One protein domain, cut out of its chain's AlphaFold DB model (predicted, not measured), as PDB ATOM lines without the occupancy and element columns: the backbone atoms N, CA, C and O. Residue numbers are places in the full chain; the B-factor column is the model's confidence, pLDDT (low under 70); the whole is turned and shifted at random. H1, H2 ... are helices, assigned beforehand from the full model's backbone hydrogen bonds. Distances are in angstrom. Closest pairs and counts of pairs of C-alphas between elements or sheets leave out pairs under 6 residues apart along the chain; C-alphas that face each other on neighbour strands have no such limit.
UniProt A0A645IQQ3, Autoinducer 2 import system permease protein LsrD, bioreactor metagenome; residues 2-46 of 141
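This is residues 2 to 46 of the 141 residues of the protein "Autoinducer 2 import system permease protein LsrD" of bioreactor metagenome (UniProt A0A645IQQ3). One long, straight helix, H2, makes most of the length of a rod, and a short helix, H1, sits at a corner by its first end, joined to it by a tight link. Residues 17 to 33 of H2 stand free. The printed part has 45 residues with two named helices, H1 then H2, and no named strand; the class is all helix. It is extended, with a radius of gyration of the C-alphas of 17.0 A, and spans 51 by 14 by 10 A.

H1, residues 5 to 10, begins at C-alpha 5 (408.421, 289.089, 345.525). H2, residues 15 to 41, measures 39.3 A from C-alpha 15 (406.765, 294.101, 349.255) to C-alpha 41 (435.707, 309.010, 371.187).

H1 and H2 only just touch, and only at the corner by their tight link, with 3 pairs of C-alphas within 8 A. H2 touches H1 with residue 15 alone; the closest C-alphas, of Ala 8 and Ser 15, are 6.2 A apart. Their lines stand at a steep tilt of 48 degrees, opposite ways. In H1 and H2 every O i to N i+4 pair is within hydrogen-bond range.

The two C-alphas farthest apart, of Tyr 10 and Gly 42, are 50.8 A apart. The printed part has no cut. Mean pLDDT of the printed part is 78.3; residues 2 to 12 and 44 to 45 are under 70.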
ATOM      1  N   GLY A   2     408.120 284.237 352.095       53.09
ATOM      2  CA  GLY A   2     408.600 285.425 351.377       53.09
ATOM      3  C   GLY A   2     410.018 285.457 350.795       53.09
ATOM      4  O   GLY A   2     410.697 286.451 350.998       53.09
ATOM      5  N   VAL A   3     410.458 284.446 350.037       54.16
ATOM      6  CA  VAL A   3     411.630 284.613 349.139       54.16
ATOM      7  C   VAL A   3     411.228 285.121 347.747       54.16
ATOM      8  O   VAL A   3     412.055 285.663 347.025       54.16
ATOM      9  N   ASN A   4     409.947 285.009 347.378       67.38
ATOM     10  CA  ASN A   4     409.453 285.420 346.066       67.38
ATOM     11  C   ASN A   4     408.618 286.702 346.160       67.38
ATOM     12  O   ASN A   4     407.492 286.664 346.656       67.38
ATOM     13  N   ALA A   5     409.137 287.810 345.619       66.12
ATOM     14  CA  ALA A   5     408.421 289.089 345.525       66.12
ATOM     15  C   ALA A   5     407.061 288.940 344.815       66.12
ATOM     16  O   ALA A   5     406.064 289.502 345.259       66.12
ATOM     17  N   ARG A   6     406.995 288.074 343.791       61.16
ATOM     18  CA  ARG A   6     405.748 287.756 343.077       61.16
ATOM     19  C   ARG A   6     404.688 287.124 343.986       61.16
ATOM     20  O   ARG A   6     403.522 287.470 343.890       61.16
ATOM     21  N   ALA A   7     405.075 286.241 344.909       61.12
ATOM     22  CA  ALA A   7     404.134 285.612 345.844       61.12
ATOM     23  C   ALA A   7     403.619 286.593 346.919       61.12
ATOM     24  O   ALA A   7     402.506 286.427 347.417       61.12
ATOM     25  N   ALA A   8     404.407 287.619 347.260       64.25
ATOM     26  CA  ALA A   8     403.989 288.687 348.169       64.25
ATOM     27  C   ALA A   8     402.978 289.640 347.508       64.25
ATOM     28  O   ALA A   8     401.994 290.005 348.152       64.25
ATOM     29  N   GLU A   9     403.163 289.956 346.219       65.31
ATOM     30  CA  GLU A   9     402.193 290.734 345.432       65.31
ATOM     31  C   GLU A   9     400.839 290.018 345.326       65.31
ATOM     32  O   GLU A   9     399.810 290.630 345.602       65.31
ATOM     33  N   TYR A  10     400.827 288.705 345.050       64.00
ATOM     34  CA  TYR A  10     399.584 287.912 345.054       64.00
ATOM     35  C   TYR A  10     398.920 287.801 346.439       64.00
ATOM     36  O   TYR A  10     397.728 287.519 346.519       64.00
ATOM     37  N   SER A  11     399.658 288.047 347.525       67.44
ATOM     38  CA  SER A  11     399.125 288.055 348.897       67.44
ATOM     39  C   SER A  11     398.617 289.438 349.336       67.44
ATOM     40  O   SER A  11     398.291 289.619 350.509       67.44
ATOM     41  N   GLY A  12     398.590 290.435 348.440       67.50
ATOM     42  CA  GLY A  12     398.177 291.807 348.762       67.50
ATOM     43  C   GLY A  12     399.180 292.580 349.627       67.50
ATOM     44  O   GLY A  12     398.873 293.669 350.108       67.50
ATOM     45  N   ILE A  13     400.387 292.042 349.839       70.50
ATOM     46  CA  ILE A  13     401.429 292.680 350.643       70.50
ATOM     47  C   ILE A  13     402.311 293.517 349.717       70.50
ATOM     48  O   ILE A  13     402.979 292.993 348.826       70.50
ATOM     49  N   ASN A  14     402.370 294.828 349.962       75.56
ATOM     50  CA  ASN A  14     403.277 295.723 349.249       75.56
ATOM     51  C   ASN A  14     404.735 295.454 349.672       75.56
ATOM     52  O   ASN A  14     405.272 296.085 350.587       75.56
ATOM     53  N   SER A  15     405.379 294.502 348.991       76.44
ATOM     54  CA  SER A  15     406.765 294.101 349.255       76.44
ATOM     55  C   SER A  15     407.735 295.280 349.164       76.44
ATOM     56  O   SER A  15     408.681 295.344 349.946       76.44
ATOM     57  N   ARG A  16     407.497 296.231 348.248       78.75
ATOM     58  CA  ARG A  16     408.340 297.425 348.090       78.75
ATOM     59  C   ARG A  16     408.323 298.297 349.342       78.75
ATOM     60  O   ARG A  16     409.381 298.741 349.776       78.75
ATOM     61  N   PHE A  17     407.149 298.507 349.939       81.94
ATOM     62  CA  PHE A  17     407.021 299.327 351.143       81.94
ATOM     63  C   PHE A  17     407.697 298.680 352.356       81.94
ATOM     64  O   PHE A  17     408.392 299.361 353.106       81.94
ATOM     65  N   ILE A  18     407.570 297.358 352.518       83.75
ATOM     66  CA  ILE A  18     408.228 296.637 353.617       83.75
ATOM     67  C   ILE A  18     409.751 296.685 353.469       83.75
ATOM     68  O   ILE A  18     410.433 297.008 354.439       83.75
ATOM     69  N   THR A  19     410.287 296.427 352.270       84.38
ATOM     70  CA  THR A  19     411.737 296.502 352.023       84.38
ATOM     71  C   THR A  19     412.274 297.912 352.274       84.38
ATOM     72  O   THR A  19     413.302 298.062 352.939       84.38
ATOM     73  N   LEU A  20     411.553 298.941 351.810       88.31
ATOM     74  CA  LEU A  20     411.894 300.339 352.069       88.31
ATOM     75  C   LEU A  20     411.931 300.627 353.574       88.31
ATOM     76  O   LEU A  20     412.927 301.149 354.070       88.31
ATOM     77  N   LEU A  21     410.889 300.232 354.311       89.00
ATOM     78  CA  LEU A  21     410.803 300.452 355.754       89.00
ATOM     79  C   LEU A  21     411.955 299.767 356.502       89.00
ATOM     80  O   LEU A  21     412.581 300.392 357.355       89.00
ATOM     81  N   THR A  22     412.290 298.517 356.162       88.31
ATOM     82  CA  THR A  22     413.435 297.822 356.778       88.31
ATOM     83  C   THR A  22     414.763 298.523 356.513       88.31
ATOM     84  O   THR A  22     415.594 298.605 357.418       88.31
ATOM     85  N   TYR A  23     414.965 299.061 355.308       90.38
ATOM     86  CA  TYR A  23     416.198 299.768 354.965       90.38
ATOM     87  C   TYR A  23     416.301 301.109 355.701       90.38
ATOM     88  O   TYR A  23     417.351 301.436 356.249       90.38
ATOM     89  N   VAL A  24     415.189 301.846 355.794       95.19
ATOM     90  CA  VAL A  24     415.111 303.103 356.554       95.19
ATOM     91  C   VAL A  24     415.378 302.859 358.039       95.19
ATOM     92  O   VAL A  24     416.206 303.552 358.625       95.19
ATOM     93  N   LEU A  25     414.751 301.847 358.646       93.19
ATOM     94  CA  LEU A  25     414.977 301.501 360.055       93.19
ATOM     95  C   LEU A  25     416.437 301.114 360.326       93.19
ATOM     96  O   LEU A  25     417.019 301.561 361.316       93.19
ATOM     97  N   SER A  26     417.049 300.330 359.435       90.94
ATOM     98  CA  SER A  26     418.468 299.980 359.540       90.94
ATOM     99  C   SER A  26     419.362 301.221 359.433       90.94
ATOM    100  O   SER A  26     420.222 301.419 360.292       90.94
ATOM    101  N   GLY A  27     419.102 302.107 358.467       92.50
ATOM    102  CA  GLY A  27     419.837 303.363 358.307       92.50
ATOM    103  C   GLY A  27     419.734 304.280 359.528       92.50
ATOM    104  O   GLY A  27     420.749 304.772 360.012       92.50
ATOM    105  N   VAL A  28     418.533 304.453 360.089       96.25
ATOM    106  CA  VAL A  28     418.324 305.250 361.312       96.25
ATOM    107  C   VAL A  28     419.105 304.658 362.487       96.25
ATOM    108  O   VAL A  28     419.793 305.393 363.197       96.25
ATOM    109  N   SER A  29     419.067 303.334 362.667       90.81
ATOM    110  CA  SER A  29     419.816 302.671 363.742       90.81
ATOM    111  C   SER A  29     421.335 302.839 363.600       90.81
ATOM    112  O   SER A  29     422.017 303.115 364.589       90.81
ATOM    113  N   ALA A  30     421.858 302.754 362.373       88.94
ATOM    114  CA  ALA A  30     423.275 302.930 362.082       88.94
ATOM    115  C   ALA A  30     423.731 304.377 362.330       88.94
ATOM    116  O   ALA A  30     424.776 304.589 362.944       88.94
ATOM    117  N   SER A  31     422.927 305.366 361.928       91.19
ATOM    118  CA  SER A  31     423.210 306.783 362.177       91.19
ATOM    119  C   SER A  31     423.267 307.101 363.670       91.19
ATOM    120  O   SER A  31     424.210 307.748 364.121       91.19
ATOM    121  N   ILE A  32     422.310 306.602 364.460       93.12
ATOM    122  CA  ILE A  32     422.308 306.793 365.920       93.12
ATOM    123  C   ILE A  32     423.554 306.152 366.542       93.12
ATOM    124  O   ILE A  32     424.250 306.798 367.325       93.12
ATOM    125  N   ALA A  33     423.881 304.913 366.161       86.19
ATOM    126  CA  ALA A  33     425.073 304.227 366.654       86.19
ATOM    127  C   ALA A  33     426.372 304.977 366.295       86.19
ATOM    128  O   ALA A  33     427.257 305.109 367.140       86.19
ATOM    129  N   GLY A  34     426.470 305.516 365.076       85.25
ATOM    130  CA  GLY A  34     427.617 306.307 364.622       85.25
ATOM    131  C   GLY A  34     427.775 307.635 365.367       85.25
ATOM    132  O   GLY A  34     428.894 307.991 365.745       85.25
ATOM    133  N   ILE A  35     426.672 308.342 365.641       88.88
ATOM    134  CA  ILE A  35     426.683 309.590 366.426       88.88
ATOM    135  C   ILE A  35     427.160 309.312 367.854       88.88
ATOM    136  O   ILE A  35     428.060 309.997 368.342       88.88
ATOM    137  N   VAL A  36     426.614 308.279 368.504       86.69
ATOM    138  CA  VAL A  36     427.011 307.888 369.867       86.69
ATOM    139  C   VAL A  36     428.484 307.480 369.919       86.69
ATOM    140  O   VAL A  36     429.207 307.904 370.818       86.69
ATOM    141  N   LEU A  37     428.957 306.708 368.937       80.00
ATOM    142  CA  LEU A  37     430.357 306.292 368.858       80.00
ATOM    143  C   LEU A  37     431.300 307.490 368.667       80.00
ATOM    144  O   LEU A  37     432.327 307.583 369.338       80.00
ATOM    145  N   THR A  38     430.936 308.429 367.792       83.75
ATOM    146  CA  THR A  38     431.723 309.649 367.549       83.75
ATOM    147  C   THR A  38     431.781 310.524 368.800       83.75
ATOM    148  O   THR A  38     432.854 311.016 369.156       83.75
ATOM    149  N   ALA A  39     430.656 310.668 369.508       83.44
ATOM    150  CA  ALA A  39     430.584 311.398 370.771       83.44
ATOM    151  C   ALA A  39     431.426 310.740 371.877       83.44
ATOM    152  O   ALA A  39     432.050 311.441 372.668       83.44
ATOM    153  N   TYR A  40     431.487 309.405 371.909       74.06
ATOM    154  CA  TYR A  40     432.273 308.665 372.897       74.06
ATOM    155  C   TYR A  40     433.788 308.860 372.732       74.06
ATOM    156  O   TYR A  40     434.513 308.955 373.718       74.06
ATOM    157  N   LEU A  41     434.274 308.925 371.491       70.75
ATOM    158  CA  LEU A  41     435.707 309.010 371.187       70.75
ATOM    159  C   LEU A  41     436.224 310.448 371.058       70.75
ATOM    160  O   LEU A  41     437.436 310.655 371.056       70.75
ATOM    161  N   GLY A  42     435.335 311.435 370.889       70.38
ATOM    162  CA  GLY A  42     435.704 312.839 370.665       70.38
ATOM    163  C   GLY A  42     436.514 313.077 369.380       70.38
ATOM    164  O   GLY A  42     437.082 314.147 369.180       70.38
ATOM    165  N   THR A  43     436.617 312.069 368.513       72.69
ATOM    166  CA  THR A  43     437.415 312.083 367.288       72.69
ATOM    167  C   THR A  43     436.816 311.101 366.289       72.69
ATOM    168  O   THR A  43     436.568 309.936 366.606       72.69
ATOM    169  N   ALA A  44     436.617 311.563 365.057       66.81
ATOM    170  CA  ALA A  44     436.140 310.739 363.957       66.81
ATOM    171  C   ALA A  44     437.309 309.946 363.348       66.81
ATOM    172  O   ALA A  44     437.908 310.353 362.354       66.81
ATOM    173  N   LYS A  45     437.656 308.813 363.964       68.69
ATOM    174  CA  LYS A  45     438.549 307.818 363.351       68.69
ATOM    175  C   LYS A  45     437.715 306.813 362.562       68.69
ATOM    176  O   LYS A  45     436.940 306.056 363.140       68.69
ATOM    177  N   SER A  46     437.911 306.791 361.248       73.06
ATOM    178  CA  SER A  46     437.236 305.885 360.307       73.06
ATOM    179  C   SER A  46     437.566 304.404 360.532       73.06
ATOM    180  O   SER A  46     436.777 303.539 360.167       73.06
TER     181      SER A  46